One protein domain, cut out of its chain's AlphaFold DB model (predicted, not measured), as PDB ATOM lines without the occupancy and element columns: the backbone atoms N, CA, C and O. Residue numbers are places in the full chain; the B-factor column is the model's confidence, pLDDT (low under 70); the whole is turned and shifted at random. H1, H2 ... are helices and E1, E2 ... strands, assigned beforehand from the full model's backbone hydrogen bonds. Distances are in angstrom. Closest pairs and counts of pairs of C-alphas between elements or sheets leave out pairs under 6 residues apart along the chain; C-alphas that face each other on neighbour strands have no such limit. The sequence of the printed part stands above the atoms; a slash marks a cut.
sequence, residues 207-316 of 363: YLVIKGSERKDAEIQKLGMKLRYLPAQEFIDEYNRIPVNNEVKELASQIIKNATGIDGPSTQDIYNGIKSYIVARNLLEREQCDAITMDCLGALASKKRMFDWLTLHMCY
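AT A GLANCE: This is residues 207 to 316 of the 363 residues of an uncharacterized protein of Bacteroidetes bacterium (UniProt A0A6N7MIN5). A small twisted sheet of four strands makes one end of an elongated domain, and the long helix H3 reaches from it through the middle to H2, which crosses H3 at the far end. H1 crosses H3 along one side, and the short helices H4 and H5 make a tail on another side. The printed part has 110 residues, with five named helices and four named strands in the order E1 E2 E3 H1 H2 H3 E4 H4 H5. The mixed sheet runs E2 E3 E1 E4, and the class is mixed, helices and strands. The whole is only just compact, close to loose, with a radius of gyration of the C-alphas of 15.4 A and spans of 43 by 27 by 27 A.

IN THESE COORDINATES: Find C-alpha 207 at (51.414, -2.774, 152.252), where E1 begins; it runs to residue 210. E2 is residues 216 to 220, and E3, residues 225 to 230, covers 16.2 A. Go on to H1, residues 232 to 241, 14.9 A long, and H2, residues 246 to 258, 18.2 A long. H3 runs from C-alpha 267 at (44.038, -32.186, 145.804) to C-alpha 286 at (45.416, -3.907, 141.245), 28.7 A. Then come E4, residues 291 to 294, H4, residues 296 to 300, and H5, residues 307 to 310, ending at C-alpha 310 at (42.174, -23.262, 157.846).

HOW THE PARTS SIT: Start at the sheet, which is only just strongly twisted, its C-alphas up to 4.3 A off the best plane. E1 is parallel to E3, with N 207 and O 226 2.8 A apart, and parallel to E4, with N 208 and O 291 2.8 A apart. E2 and E3 form an antiparallel hairpin, with N 227 and O 218 2.8 A apart. H3 only grazes the sheet with residues 280 to 284; the C-alphas of Leu 284 and Ile 292 are 6.9 A apart, the closest of H3 and E4. H1 only grazes the sheet with residues 232 to 235. H1 touches residues 275 to 283 of H3 at a steep tilt of 62 degrees, opposite ways; the closest C-alphas, of Tyr 239 and Val 279, are 5.9 A apart. Farther along, residues 248 to 252 of H2 touch residues 270 to 275 of H3 at a steep tilt of 64 degrees, opposite ways, closest at the C-alphas of Val 248 and Ile 274, 6.1 A. H4 is close to but not clearly touching H1, with C-alphas Ala 232 and Ala 299 5.1 A apart, and H5, with C-alphas Leu 300 and Phe 307 6.8 A apart. In H1, H2, H3 and H4 every O i to N i+4 pair is within hydrogen-bond range; H5 is too short for one.

THE WHOLE: The C-alphas of Lys 222 and Asn 246 are the farthest apart, at 44.1 A. The printed part has no cut, and no link is long. Residues 257 to 263 and 301 to 306 stand free. Look for pLDDT under 70 in residues 298 to 316.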
ATOM      1  N   TYR A 207      52.043  -1.530 151.814       95.94
ATOM      2  CA  TYR A 207      51.414  -2.774 152.252       95.94
ATOM      3  C   TYR A 207      49.919  -2.756 151.966       95.94
ATOM      4  O   TYR A 207      49.210  -1.864 152.422       95.94
ATOM      5  N   LEU A 208      49.431  -3.791 151.299       96.94
ATOM      6  CA  LEU A 208      48.019  -4.125 151.254       96.94
ATOM      7  C   LEU A 208      47.633  -4.832 152.558       96.94
ATOM      8  O   LEU A 208      48.201  -5.869 152.896       96.94
ATOM      9  N   VAL A 209      46.668  -4.284 153.287       96.38
ATOM     10  CA  VAL A 209      46.164  -4.823 154.552       96.38
ATOM     11  C   VAL A 209      44.705  -5.220 154.370       96.38
ATOM     12  O   VAL A 209      43.817  -4.373 154.353       96.38
ATOM     13  N   ILE A 210      44.433  -6.515 154.253       94.62
ATOM     14  CA  ILE A 210      43.067  -7.021 154.107       94.62
ATOM     15  C   ILE A 210      42.456  -7.178 155.498       94.62
ATOM     16  O   ILE A 210      42.810  -8.099 156.239       94.62
ATOM     17  N   LYS A 211      41.565  -6.260 155.879       91.94
ATOM     18  CA  LYS A 211      40.962  -6.238 157.214       91.94
ATOM     19  C   LYS A 211      39.660  -5.441 157.247       91.94
ATOM     20  O   LYS A 211      39.580  -4.342 156.711       91.94
ATOM     21  N   GLY A 212      38.688  -5.952 158.004       89.75
ATOM     22  CA  GLY A 212      37.453  -5.235 158.322       89.75
ATOM     23  C   GLY A 212      36.567  -4.990 157.100       89.75
ATOM     24  O   GLY A 212      36.594  -5.760 156.139       89.75
ATOM     25  N   SER A 213      35.767  -3.927 157.162       91.19
ATOM     26  CA  SER A 213      34.792  -3.536 156.133       91.19
ATOM     27  C   SER A 213      35.139  -2.225 155.425       91.19
ATOM     28  O   SER A 213      34.411  -1.804 154.532       91.19
ATOM     29  N   GLU A 214      36.226  -1.564 155.820       93.62
ATOM     30  CA  GLU A 214      36.578  -0.227 155.346       93.62
ATOM     31  C   GLU A 214      37.785  -0.253 154.417       93.62
ATOM     32  O   GLU A 214      38.780  -0.936 154.670       93.62
ATOM     33  N   ARG A 215      37.722   0.585 153.383       96.50
ATOM     34  CA  ARG A 215      38.876   0.963 152.577       96.50
ATOM     35  C   ARG A 215      39.450   2.267 153.117       96.50
ATOM     36  O   ARG A 215      38.719   3.247 153.242       96.50
ATOM     37  N   LYS A 216      40.748   2.290 153.416       96.62
ATOM     38  CA  LYS A 216      41.450   3.501 153.871       96.62
ATOM     39  C   LYS A 216      42.953   3.407 153.688       96.62
ATOM     40  O   LYS A 216      43.494   2.309 153.626       96.62
ATOM     41  N   ASP A 217      43.610   4.558 153.686       96.94
ATOM     42  CA  ASP A 217      45.065   4.651 153.711       96.94
ATOM     43  C   ASP A 217      45.557   5.074 155.095       96.94
ATOM     44  O   ASP A 217      44.905   5.852 155.793       96.94
ATOM     45  N   ALA A 218      46.696   4.526 155.506       95.31
ATOM     46  CA  ALA A 218      47.376   4.897 156.739       95.31
ATOM     47  C   ALA A 218      48.896   4.824 156.559       95.31
ATOM     48  O   ALA A 218      49.396   4.357 155.536       95.31
ATOM     49  N   GLU A 219      49.638   5.250 157.576       94.25
ATOM     50  CA  GLU A 219      51.097   5.234 157.566       94.25
ATOM     51  C   GLU A 219      51.648   4.751 158.908       94.25
ATOM     52  O   GLU A 219      51.151   5.111 159.979       94.25
ATOM     53  N   ILE A 220      52.713   3.953 158.859       90.50
ATOM     54  CA  ILE A 220      53.507   3.619 160.041       90.50
ATOM     55  C   ILE A 220      54.547   4.726 160.221       90.50
ATOM     56  O   ILE A 220      55.662   4.620 159.712       90.50
ATOM     57  N   GLN A 221      54.179   5.770 160.970       84.00
ATOM     58  CA  GLN A 221      54.939   7.026 161.105       84.00
ATOM     59  C   GLN A 221      56.448   6.841 161.343       84.00
ATOM     60  O   GLN A 221      57.259   7.553 160.766       84.00
ATOM     61  N   LYS A 222      56.860   5.868 162.170       82.56
ATOM     62  CA  LYS A 222      58.287   5.645 162.480       82.56
ATOM     63  C   LYS A 222      59.104   5.070 161.321       82.56
ATOM     64  O   LYS A 222      60.322   5.210 161.318       82.56
ATOM     65  N   LEU A 223      58.459   4.370 160.392       84.44
ATOM     66  CA  LEU A 223      59.121   3.666 159.289       84.44
ATOM     67  C   LEU A 223      58.809   4.294 157.926       84.44
ATOM     68  O   LEU A 223      59.423   3.910 156.936       84.44
ATOM     69  N   GLY A 224      57.857   5.230 157.866       87.38
ATOM     70  CA  GLY A 224      57.375   5.841 156.626       87.38
ATOM     71  C   GLY A 224      56.621   4.875 155.709       87.38
ATOM     72  O   GLY A 224      56.356   5.205 154.560       87.38
ATOM     73  N   MET A 225      56.305   3.662 156.179       93.12
ATOM     74  CA  MET A 225      55.632   2.643 155.368       93.12
ATOM     75  C   MET A 225      54.166   3.011 155.166       93.12
ATOM     76  O   MET A 225      53.459   3.322 156.129       93.12
ATOM     77  N   LYS A 226      53.693   2.891 153.926       96.25
ATOM     78  CA  LYS A 226      52.317   3.211 153.529       96.25
ATOM     79  C   LYS A 226      51.452   1.958 153.661       96.25
ATOM     80  O   LYS A 226      51.870   0.869 153.273       96.25
ATOM     81  N   LEU A 227      50.240   2.096 154.182       96.19
ATOM     82  CA  LEU A 227      49.269   1.014 154.335       96.19
ATOM     83  C   LEU A 227      48.027   1.327 153.499       96.19
ATOM     84  O   LEU A 227      47.456   2.402 153.640       96.19
ATOM     85  N   ARG A 228      47.596   0.370 152.679       97.44
ATOM     86  CA  ARG A 228      46.341   0.364 151.923       97.44
ATOM     87  C   ARG A 228      45.429  -0.685 152.534       97.44
ATOM     88  O   ARG A 228      45.656  -1.878 152.353       97.44
ATOM     89  N   TYR A 229      44.410  -0.257 153.266       97.38
ATOM     90  CA  TYR A 229      43.413  -1.158 153.828       97.38
ATOM     91  C   TYR A 229      42.365  -1.522 152.785       97.38
ATOM     92  O   TYR A 229      41.836  -0.651 152.088       97.38
ATOM     93  N   LEU A 230      42.061  -2.813 152.724       96.38
ATOM     94  CA  LEU A 230      41.043  -3.396 151.869       96.38
ATOM     95  C   LEU A 230      40.022  -4.154 152.724       96.38
ATOM     96  O   LEU A 230      40.438  -4.948 153.577       96.38
ATOM     97  N   PRO A 231      38.711  -3.991 152.479       94.88
ATOM     98  CA  PRO A 231      37.702  -4.816 153.122       94.88
ATOM     99  C   PRO A 231      37.954  -6.305 152.869       94.88
ATOM    100  O   PRO A 231      38.235  -6.722 151.745       94.88
ATOM    101  N   ALA A 232      37.784  -7.132 153.901       92.44
ATOM    102  CA  ALA A 232      37.952  -8.582 153.805       92.44
ATOM    103  C   ALA A 232      37.048  -9.222 152.741       92.44
ATOM    104  O   ALA A 232      37.422 -10.207 152.105       92.44
ATOM    105  N   GLN A 233      35.867  -8.640 152.524       91.81
ATOM    106  CA  GLN A 233      34.916  -9.118 151.531       91.81
ATOM    107  C   GLN A 233      35.482  -9.056 150.104       91.81
ATOM    108  O   GLN A 233      35.231  -9.981 149.341       91.81
ATOM    109  N   GLU A 234      36.325  -8.069 149.772       94.06
ATOM    110  CA  GLU A 234      36.922  -7.969 148.432       94.06
ATOM    111  C   GLU A 234      37.817  -9.173 148.103       94.06
ATOM    112  O   GLU A 234      37.804  -9.664 146.976       94.06
ATOM    113  N   PHE A 235      38.555  -9.698 149.089       93.69
ATOM    114  CA  PHE A 235      39.343 -10.921 148.910       93.69
ATOM    115  C   PHE A 235      38.443 -12.126 148.624       93.69
ATOM    116  O   PHE A 235      38.747 -12.952 147.768       93.69
ATOM    117  N   ILE A 236      37.324 -12.230 149.341       92.19
ATOM    118  CA  ILE A 236      36.407 -13.365 149.218       92.19
ATOM    119  C   ILE A 236      35.659 -13.314 147.883       92.19
ATOM    120  O   ILE A 236      35.463 -14.349 147.248       92.19
ATOM    121  N   ASP A 237      35.272 -12.122 147.441       94.19
ATOM    122  CA  ASP A 237      34.623 -11.925 146.147       94.19
ATOM    123  C   ASP A 237      35.566 -12.295 145.001       94.19
ATOM    124  O   ASP A 237      35.175 -13.045 144.106       94.19
ATOM    125  N   GLU A 238      36.823 -11.852 145.062       94.62
ATOM    126  CA  GLU A 238      37.852 -12.227 144.089       94.62
ATOM    127  C   GLU A 238      38.116 -13.743 144.106       94.62
ATOM    128  O   GLU A 238      38.142 -14.388 143.059       94.62
ATOM    129  N   TYR A 239      38.205 -14.354 145.293       94.31
ATOM    130  CA  TYR A 239      38.370 -15.803 145.443       94.31
ATOM    131  C   TYR A 239      37.238 -16.601 144.787       94.31
ATOM    132  O   TYR A 239      37.475 -17.628 144.139       94.31
ATOM    133  N   ASN A 240      35.994 -16.155 144.960       94.62
ATOM    134  CA  ASN A 240      34.823 -16.825 144.399       94.62
ATOM    135  C   ASN A 240      34.751 -16.688 142.875       94.62
ATOM    136  O   ASN A 240      34.216 -17.581 142.219       94.62
ATOM    137  N   ARG A 241      35.313 -15.614 142.310       94.62
ATOM    138  CA  ARG A 241      35.379 -15.394 140.858       94.62
ATOM    139  C   ARG A 241      36.407 -16.269 140.157       94.62
ATOM    140  O   ARG A 241      36.234 -16.539 138.975       94.62
ATOM    141  N   ILE A 242      37.457 -16.710 140.849       90.94
ATOM    142  CA  ILE A 242      38.512 -17.532 140.245       90.94
ATOM    143  C   ILE A 242      38.037 -18.994 140.149       90.94
ATOM    144  O   ILE A 242      37.869 -19.655 141.182       90.94
ATOM    145  N   PRO A 243      37.831 -19.553 138.943       93.62
ATOM    146  CA  PRO A 243      37.520 -20.968 138.785       93.62
ATOM    147  C   PRO A 243      38.781 -21.832 138.932       93.62
ATOM    148  O   PRO A 243      39.907 -21.351 138.825       93.62
ATOM    149  N   VAL A 244      38.601 -23.143 139.111       93.38
ATOM    150  CA  VAL A 244      39.701 -24.114 138.977       93.38
ATOM    151  C   VAL A 244      39.976 -24.340 137.484       93.38
ATOM    152  O   VAL A 244      39.454 -25.272 136.870       93.38
ATOM    153  N   ASN A 245      40.753 -23.438 136.887       92.62
ATOM    154  CA  ASN A 245      41.166 -23.472 135.481       92.62
ATOM    155  C   ASN A 245      42.516 -24.204 135.299       92.62
ATOM    156  O   ASN A 245      43.054 -24.790 136.242       92.62
ATOM    157  N   ASN A 246      43.058 -24.190 134.077       93.31
ATOM    158  CA  ASN A 246      44.338 -24.839 133.771       93.31
ATOM    159  C   ASN A 246      45.504 -24.235 134.567       93.31
ATOM    160  O   ASN A 246      46.292 -24.996 135.111       93.31
ATOM    161  N   GLU A 247      45.547 -22.908 134.744       90.44
ATOM    162  CA  GLU A 247      46.571 -22.243 135.566       90.44
ATOM    163  C   GLU A 247      46.584 -22.798 137.000       90.44
ATOM    164  O   GLU A 247      47.636 -23.178 137.515       90.44
ATOM    165  N   VAL A 248      45.411 -22.917 137.636       91.50
ATOM    166  CA  VAL A 248      45.296 -23.468 138.997       91.50
ATOM    167  C   VAL A 248      45.800 -24.913 139.057       91.50
ATOM    168  O   VAL A 248      46.532 -25.276 139.981       91.50
ATOM    169  N   LYS A 249      45.424 -25.742 138.077       94.00
ATOM    170  CA  LYS A 249      45.810 -27.162 138.024       94.00
ATOM    171  C   LYS A 249      47.303 -27.347 137.769       94.00
ATOM    172  O   LYS A 249      47.920 -28.219 138.380       94.00
ATOM    173  N   GLU A 250      47.885 -26.538 136.895       91.31
ATOM    174  CA  GLU A 250      49.306 -26.588 136.553       91.31
ATOM    175  C   GLU A 250      50.171 -26.146 137.735       91.31
ATOM    176  O   GLU A 250      51.084 -26.877 138.123       91.31
ATOM    177  N   LEU A 251      49.832 -25.026 138.383       88.38
ATOM    178  CA  LEU A 251      50.515 -24.571 139.599       88.38
ATOM    179  C   LEU A 251      50.417 -25.604 140.727       88.38
ATOM    180  O   LEU A 251      51.417 -25.921 141.371       88.38
ATOM    181  N   ALA A 252      49.235 -26.183 140.945       90.81
ATOM    182  CA  ALA A 252      49.056 -27.243 141.933       90.81
ATOM    183  C   ALA A 252      49.903 -28.482 141.611       90.81
ATOM    184  O   ALA A 252      50.570 -29.015 142.494       90.81
ATOM    185  N   SER A 253      49.937 -28.904 140.345       91.00
ATOM    186  CA  SER A 253      50.754 -30.039 139.895       91.00
ATOM    187  C   SER A 253      52.244 -29.791 140.128       91.00
ATOM    188  O   SER A 253      52.962 -30.698 140.547       91.00
ATOM    189  N   GLN A 254      52.715 -28.561 139.910       86.25
ATOM    190  CA  GLN A 254      54.097 -28.179 140.204       86.25
ATOM    191  C   GLN A 254      54.408 -28.227 141.698       86.25
ATOM    192  O   GLN A 254      55.458 -28.747 142.075       86.25
ATOM    193  N   ILE A 255      53.513 -27.718 142.551       86.38
ATOM    194  CA  ILE A 255      53.688 -27.804 144.006       86.38
ATOM    195  C   ILE A 255      53.748 -29.267 144.445       86.38
ATOM    196  O   ILE A 255      54.670 -29.635 145.163       86.38
ATOM    197  N   ILE A 256      52.818 -30.102 143.976       87.94
ATOM    198  CA  ILE A 256      52.761 -31.531 144.315       87.94
ATOM    199  C   ILE A 256      54.041 -32.246 143.878       87.94
ATOM    200  O   ILE A 256      54.646 -32.958 144.672       87.94
ATOM    201  N   LYS A 257      54.486 -32.027 142.635       90.06
ATOM    202  CA  LYS A 257      55.692 -32.661 142.081       90.06
ATOM    203  C   LYS A 257      56.960 -32.303 142.861       90.06
ATOM    204  O   LYS A 257      57.859 -33.130 142.964       90.06
ATOM    205  N   ASN A 258      57.038 -31.077 143.375       86.44
ATOM    206  CA  ASN A 258      58.211 -30.568 144.087       86.44
ATOM    207  C   ASN A 258      58.098 -30.698 145.617       86.44
ATOM    208  O   ASN A 258      59.039 -30.340 146.328       86.44
ATOM    209  N   ALA A 259      56.963 -31.170 146.139       87.94
ATOM    210  CA  ALA A 259      56.766 -31.352 147.567       87.94
ATOM    211  C   ALA A 259      57.633 -32.507 148.081       87.94
ATOM    212  O   ALA A 259      57.684 -33.582 147.487       87.94
ATOM    213  N   THR A 260      58.286 -32.312 149.227       91.69
ATOM    214  CA  THR A 260      59.019 -33.391 149.910       91.69
ATOM    215  C   THR A 260      58.085 -34.429 150.539       91.69
ATOM    216  O   THR A 260      58.524 -35.533 150.849       91.69
ATOM    217  N   GLY A 261      56.808 -34.084 150.724       88.94
ATOM    218  CA  GLY A 261      55.737 -34.956 151.201       88.94
ATOM    219  C   GLY A 261      54.408 -34.201 151.292       88.94
ATOM    220  O   GLY A 261      54.394 -32.970 151.341       88.94
ATOM    221  N   ILE A 262      53.296 -34.939 151.303       88.75
ATOM    222  CA  ILE A 262      51.937 -34.409 151.473       88.75
ATOM    223  C   ILE A 262      51.264 -35.232 152.571       88.75
ATOM    224  O   ILE A 262      51.178 -36.451 152.448       88.75
ATOM    225  N   ASP A 263      50.806 -34.570 153.632       91.12
ATOM    226  CA  ASP A 263      50.145 -35.208 154.773       91.12
ATOM    227  C   ASP A 263      48.909 -34.404 155.178       91.12
ATOM    228  O   ASP A 263      49.035 -33.268 155.630       91.12
ATOM    229  N   GLY A 264      47.720 -34.967 154.949       86.19
ATOM    230  CA  GLY A 264      46.440 -34.337 155.287       86.19
ATOM    231  C   GLY A 264      45.646 -33.716 154.125       86.19
ATOM    232  O   GLY A 264      44.477 -34.075 153.986       86.19
ATOM    233  N   PRO A 265      46.188 -32.796 153.297       87.69
ATOM    234  CA  PRO A 265      45.373 -32.042 152.354       87.69
ATOM    235  C   PRO A 265      45.010 -32.871 151.122       87.69
ATOM    236  O   PRO A 265      45.844 -33.559 150.529       87.69
ATOM    237  N   SER A 266      43.759 -32.744 150.690       91.06
ATOM    238  CA  SER A 266      43.298 -33.272 149.411       91.06
ATOM    239  C   SER A 266      43.803 -32.418 148.243       91.06
ATOM    240  O   SER A 266      44.160 -31.249 148.394       91.06
ATOM    241  N   THR A 267      43.750 -32.959 147.025       89.25
ATOM    242  CA  THR A 267      44.038 -32.186 145.804       89.25
ATOM    243  C   THR A 267      43.150 -30.943 145.685       89.25
ATOM    244  O   THR A 267      43.603 -29.894 145.228       89.25
ATOM    245  N   GLN A 268      41.894 -31.028 146.135       91.12
ATOM    246  CA  GLN A 268      40.983 -29.886 146.129       91.12
ATOM    247  C   GLN A 268      41.438 -28.788 147.102       91.12
ATOM    248  O   GLN A 268      41.296 -27.603 146.795       91.12
ATOM    249  N   ASP A 269      42.038 -29.158 148.233       89.31
ATOM    250  CA  ASP A 269      42.622 -28.201 149.176       89.31
ATOM    251  C   ASP A 269      43.822 -27.489 148.554       89.31
ATOM    252  O   ASP A 269      43.960 -26.272 148.667       89.31
ATOM    253  N   ILE A 270      44.641 -28.210 147.793       90.44
ATOM    254  CA  ILE A 270      45.755 -27.604 147.056       90.44
ATOM    255  C   ILE A 270      45.224 -26.590 146.029       90.44
ATOM    256  O   ILE A 270      45.728 -25.466 145.967       90.44
ATOM    257  N   TYR A 271      44.161 -26.916 145.285       93.19
ATOM    258  CA  TYR A 271      43.524 -25.964 144.361       93.19
ATOM    259  C   TYR A 271      42.990 -24.719 145.075       93.19
ATOM    260  O   TYR A 271      43.211 -23.601 144.608       93.19
ATOM    261  N   ASN A 272      42.332 -24.883 146.221       91.00
ATOM    262  CA  ASN A 272      41.832 -23.767 147.025       91.00
ATOM    263  C   ASN A 272      42.979 -22.875 147.548       91.00
ATOM    264  O   ASN A 272      42.880 -21.642 147.542       91.00
ATOM    265  N   GLY A 273      44.107 -23.477 147.935       89.88
ATOM    266  CA  GLY A 273      45.324 -22.753 148.307       89.88
ATOM    267  C   GLY A 273      45.895 -21.934 147.147       89.88
ATOM    268  O   GLY A 273      46.140 -20.736 147.297       89.88
ATOM    269  N   ILE A 274      46.027 -22.543 145.965       91.88
ATOM    270  CA  ILE A 274      46.494 -21.855 144.751       91.88
ATOM    271  C   ILE A 274      45.563 -20.708 144.357       91.88
ATOM    272  O   ILE A 274      46.033 -19.623 144.019       91.88
ATOM    273  N   LYS A 275      44.243 -20.895 144.451       93.88
ATOM    274  CA  LYS A 275      43.290 -19.805 144.220       93.88
ATOM    275  C   LYS A 275      43.565 -18.616 145.140       93.88
ATOM    276  O   LYS A 275      43.623 -17.488 144.667       93.88
ATOM    277  N   SER A 276      43.783 -18.865 146.430       91.25
ATOM    278  CA  SER A 276      44.105 -17.811 147.404       91.25
ATOM    279  C   SER A 276      45.404 -17.074 147.053       91.25
ATOM    280  O   SER A 276      45.478 -15.852 147.187       91.25
ATOM    281  N   TYR A 277      46.406 -17.794 146.541       91.44
ATOM    282  CA  TYR A 277      47.638 -17.202 146.013       91.44
ATOM    283  C   TYR A 277      47.375 -16.285 144.807       91.44
ATOM    284  O   TYR A 277      47.879 -15.162 144.770       91.44
ATOM    285  N   ILE A 278      46.541 -16.718 143.855       92.75
ATOM    286  CA  ILE A 278      46.161 -15.908 142.686       92.75
ATOM    287  C   ILE A 278      45.395 -14.649 143.115       92.75
ATOM    288  O   ILE A 278      45.692 -13.567 142.613       92.75
ATOM    289  N   VAL A 279      44.477 -14.749 144.084       93.88
ATOM    290  CA  VAL A 279      43.794 -13.571 144.651       93.88
ATOM    291  C   VAL A 279      44.813 -12.575 145.199       93.88
ATOM    292  O   VAL A 279      44.770 -11.397 144.855       93.88
ATOM    293  N   ALA A 280      45.750 -13.032 146.036       93.31
ATOM    294  CA  ALA A 280      46.766 -12.163 146.624       93.31
ATOM    295  C   ALA A 280      47.609 -11.457 145.550       93.31
ATOM    296  O   ALA A 280      47.859 -10.255 145.658       93.31
ATOM    297  N   ARG A 281      47.996 -12.182 144.492       93.19
ATOM    298  CA  ARG A 281      48.690 -11.625 143.323       93.19
ATOM    299  C   ARG A 281      47.866 -10.532 142.642       93.19
ATOM    300  O   ARG A 281      48.364  -9.418 142.497       93.19
ATOM    301  N   ASN A 282      46.621 -10.830 142.274       94.62
ATOM    302  CA  ASN A 282      45.745  -9.895 141.567       94.62
ATOM    303  C   ASN A 282      45.492  -8.629 142.396       94.62
ATOM    304  O   ASN A 282      45.526  -7.520 141.870       94.62
ATOM    305  N   LEU A 283      45.271  -8.777 143.707       94.81
ATOM    306  CA  LEU A 283      45.044  -7.639 144.593       94.81
ATOM    307  C   LEU A 283      46.298  -6.776 144.762       94.81
ATOM    308  O   LEU A 283      46.186  -5.553 144.758       94.81
ATOM    309  N   LEU A 284      47.487  -7.375 144.882       94.75
ATOM    310  CA  LEU A 284      48.744  -6.620 144.926       94.75
ATOM    311  C   LEU A 284      48.964  -5.798 143.658       94.75
ATOM    312  O   LEU A 284      49.379  -4.644 143.747       94.75
ATOM    313  N   GLU A 285      48.693  -6.390 142.496       94.81
ATOM    314  CA  GLU A 285      48.811  -5.718 141.204       94.81
ATOM    315  C   GLU A 285      47.788  -4.587 141.078       94.81
ATOM    316  O   GLU A 285      48.158  -3.434 140.852       94.81
ATOM    317  N   ARG A 286      46.510  -4.881 141.327       95.81
ATOM    318  CA  ARG A 286      45.416  -3.907 141.245       95.81
ATOM    319  C   ARG A 286      45.616  -2.718 142.183       95.81
ATOM    320  O   ARG A 286      45.367  -1.581 141.799       95.81
ATOM    321  N   GLU A 287      46.065  -2.969 143.411       96.12
ATOM    322  CA  GLU A 287      46.269  -1.926 144.425       96.12
ATOM    323  C   GLU A 287      47.677  -1.304 144.374       96.12
ATOM    324  O   GLU A 287      47.993  -0.433 145.195       96.12
ATOM    325  N   GLN A 288      48.524  -1.730 143.424       95.88
ATOM    326  CA  GLN A 288      49.910  -1.272 143.257       95.88
ATOM    327  C   GLN A 288      50.665  -1.302 144.596       95.88
ATOM    328  O   GLN A 288      51.171  -0.286 145.085       95.88
ATOM    329  N   CYS A 289      50.643  -2.466 145.245       95.88
ATOM    330  CA  CYS A 289      51.267  -2.705 146.542       95.88
ATOM    331  C   CYS A 289      52.510  -3.593 146.400       95.88
ATOM    332  O   CYS A 289      52.627  -4.413 145.490       95.88
ATOM    333  N   ASP A 290      53.455  -3.431 147.321       95.25
ATOM    334  CA  ASP A 290      54.729  -4.158 147.346       95.25
ATOM    335  C   ASP A 290      54.691  -5.382 148.270       95.25
ATOM    336  O   ASP A 290      55.509  -6.293 148.147       95.25
ATOM    337  N   ALA A 291      53.754  -5.393 149.218       93.88
ATOM    338  CA  ALA A 291      53.585  -6.449 150.204       93.88
ATOM    339  C   ALA A 291      52.115  -6.577 150.616       93.88
ATOM    340  O   ALA A 291      51.343  -5.632 150.471       93.88
ATOM    341  N   ILE A 292      51.723  -7.746 151.123       94.38
ATOM    342  CA  ILE A 292      50.348  -8.053 151.528       94.38
ATOM    343  C   ILE A 292      50.325  -8.673 152.924       94.38
ATOM    344  O   ILE A 292      51.199  -9.458 153.292       94.38
ATOM    345  N   THR A 293      49.312  -8.320 153.702       93.19
ATOM    346  CA  THR A 293      48.969  -8.947 154.975       93.19
ATOM    347  C   THR A 293      47.449  -8.989 155.130       93.19
ATOM    348  O   THR A 293      46.731  -8.219 154.489       93.19
ATOM    349  N   MET A 294      46.940  -9.898 155.960       91.62
ATOM    350  CA  MET A 294      45.504 -10.063 156.163       91.62
ATOM    351  C   MET A 294      45.161 -10.441 157.603       91.62
ATOM    352  O   MET A 294      45.914 -11.145 158.274       91.62
ATOM    353  N   ASP A 295      43.991 -10.004 158.060       86.62
ATOM    354  CA  ASP A 295      43.372 -10.470 159.299       86.62
ATOM    355  C   ASP A 295      42.625 -11.788 159.037       86.62
ATOM    356  O   ASP A 295      41.430 -11.795 158.745       86.62
ATOM    357  N   CYS A 296      43.348 -12.912 159.095       73.19
ATOM    358  CA  CYS A 296      42.807 -14.235 158.764       73.19
ATOM    359  C   CYS A 296      41.616 -14.639 159.645       73.19
ATOM    360  O   CYS A 296      40.737 -15.363 159.193       73.19
ATOM    361  N   LEU A 297      41.579 -14.205 160.906       70.75
ATOM    362  CA  LEU A 297      40.501 -14.573 161.820       70.75
ATOM    363  C   LEU A 297      39.296 -13.658 161.610       70.75
ATOM    364  O   LEU A 297      38.193 -14.153 161.414       70.75
ATOM    365  N   GLY A 298      39.494 -12.340 161.550       65.56
ATOM    366  CA  GLY A 298      38.402 -11.393 161.320       65.56
ATOM    367  C   GLY A 298      37.746 -11.538 159.943       65.56
ATOM    368  O   GLY A 298      36.530 -11.403 159.822       65.56
ATOM    369  N   ALA A 299      38.526 -11.861 158.907       61.12
ATOM    370  CA  ALA A 299      38.022 -12.039 157.545       61.12
ATOM    371  C   ALA A 299      37.243 -13.350 157.344       61.12
ATOM    372  O   ALA A 299      36.367 -13.411 156.479       61.12
ATOM    373  N   LEU A 300      37.570 -14.402 158.104       61.81
ATOM    374  CA  LEU A 300      37.123 -15.770 157.810       61.81
ATOM    375  C   LEU A 300      36.255 -16.382 158.924       61.81
ATOM    376  O   LEU A 300      35.505 -17.315 158.643       61.81
ATOM    377  N   ALA A 301      36.273 -15.843 160.152       55.62
ATOM    378  CA  ALA A 301      35.496 -16.366 161.286       55.62
ATOM    379  C   ALA A 301      33.981 -16.280 161.115       55.62
ATOM    380  O   ALA A 301      33.253 -17.132 161.618       55.62
ATOM    381  N   SER A 302      33.484 -15.301 160.363       51.31
ATOM    382  CA  SER A 302      32.050 -15.179 160.082       51.31
ATOM    383  C   SER A 302      31.560 -16.146 158.996       51.31
ATOM    384  O   SER A 302      30.352 -16.291 158.804       51.31
ATOM    385  N   LYS A 303      32.460 -16.848 158.288       55.97
ATOM    386  CA  LYS A 303      32.106 -17.779 157.207       55.97
ATOM    387  C   LYS A 303      32.368 -19.223 157.631       55.97
ATOM    388  O   LYS A 303      33.435 -19.787 157.406       55.97
ATOM    389  N   LYS A 304      31.311 -19.851 158.161       40.44
ATOM    390  CA  LYS A 304      31.244 -21.242 158.659       40.44
ATOM    391  C   LYS A 304      31.835 -22.311 157.714       40.44
ATOM    392  O   LYS A 304      32.226 -23.363 158.185       40.44
ATOM    393  N   ARG A 305      31.942 -22.052 156.400       42.53
ATOM    394  CA  ARG A 305      32.490 -23.009 155.410       42.53
ATOM    395  C   ARG A 305      34.014 -22.967 155.227       42.53
ATOM    396  O   ARG A 305      34.550 -23.859 154.586       42.53
ATOM    397  N   MET A 306      34.710 -21.954 155.747       40.44
ATOM    398  CA  MET A 306      36.175 -21.827 155.620       40.44
ATOM    399  C   MET A 306      36.909 -22.103 156.941       40.44
ATOM    400  O   MET A 306      38.116 -22.335 156.954       40.44
ATOM    401  N   PHE A 307      36.167 -22.112 158.051       33.69
ATOM    402  CA  PHE A 307      36.685 -22.365 159.394       33.69
ATOM    403  C   PHE A 307      37.086 -23.836 159.609       33.69
ATOM    404  O   PHE A 307      38.073 -24.100 160.288       33.69
ATOM    405  N   ASP A 308      36.437 -24.789 158.936       39.97
ATOM    406  CA  ASP A 308      36.896 -26.190 158.933       39.97
ATOM    407  C   ASP A 308      38.184 -26.386 158.103       39.97
ATOM    408  O   ASP A 308      38.931 -27.336 158.319       39.97
ATOM    409  N   TRP A 309      38.493 -25.455 157.192       42.66
ATOM    410  CA  TRP A 309      39.554 -25.592 156.188       42.66
ATOM    411  C   TRP A 309      40.918 -25.017 156.627       42.66
ATOM    412  O   TRP A 309      41.968 -25.533 156.251       42.66
ATOM    413  N   LEU A 310      40.938 -23.973 157.467       41.09
ATOM    414  CA  LEU A 310      42.174 -23.262 157.846       41.09
ATOM    415  C   LEU A 310      42.710 -23.580 159.243       41.09
ATOM    416  O   LEU A 310      43.921 -23.480 159.469       41.09
ATOM    417  N   THR A 311      41.842 -23.983 160.172       38.47
ATOM    418  CA  THR A 311      42.201 -24.118 161.595       38.47
ATOM    419  C   THR A 311      43.184 -25.265 161.851       38.47
ATOM    420  O   THR A 311      43.960 -25.200 162.803       38.47
ATOM    421  N   LEU A 312      43.240 -26.260 160.957       36.72
ATOM    422  CA  LEU A 312      44.206 -27.360 161.035       36.72
ATOM    423  C   LEU A 312      45.515 -27.118 160.262       36.72
ATOM    424  O   LEU A 312      46.541 -27.643 160.682       36.72
ATOM    425  N   HIS A 313      45.536 -26.300 159.200       41.97
ATOM    426  CA  HIS A 313      46.715 -26.201 158.319       41.97
ATOM    427  C   HIS A 313      47.428 -24.834 158.315       41.97
ATOM    428  O   HIS A 313      48.651 -24.799 158.171       41.97
ATOM    429  N   MET A 314      46.749 -23.703 158.564       33.59
ATOM    430  CA  MET A 314      47.442 -22.399 158.649       33.59
ATOM    431  C   MET A 314      47.980 -22.067 160.044       33.59
ATOM    432  O   MET A 314      48.946 -21.308 160.152       33.59
ATOM    433  N   CYS A 315      47.450 -22.670 161.114       29.98
ATOM    434  CA  CYS A 315      47.993 -22.489 162.466       29.98
ATOM    435  C   CYS A 315      49.458 -22.957 162.580       29.98
ATOM    436  O   CYS A 315      50.238 -22.353 163.320       29.98
ATOM    437  N   TYR A 316      49.877 -23.948 161.782       31.75
ATOM    438  CA  TYR A 316      51.280 -24.374 161.703       31.75
ATOM    439  C   TYR A 316      52.188 -23.349 160.997       31.75
ATOM    440  O   TYR A 316      53.340 -23.175 161.390       31.75
TER     441      TYR A 316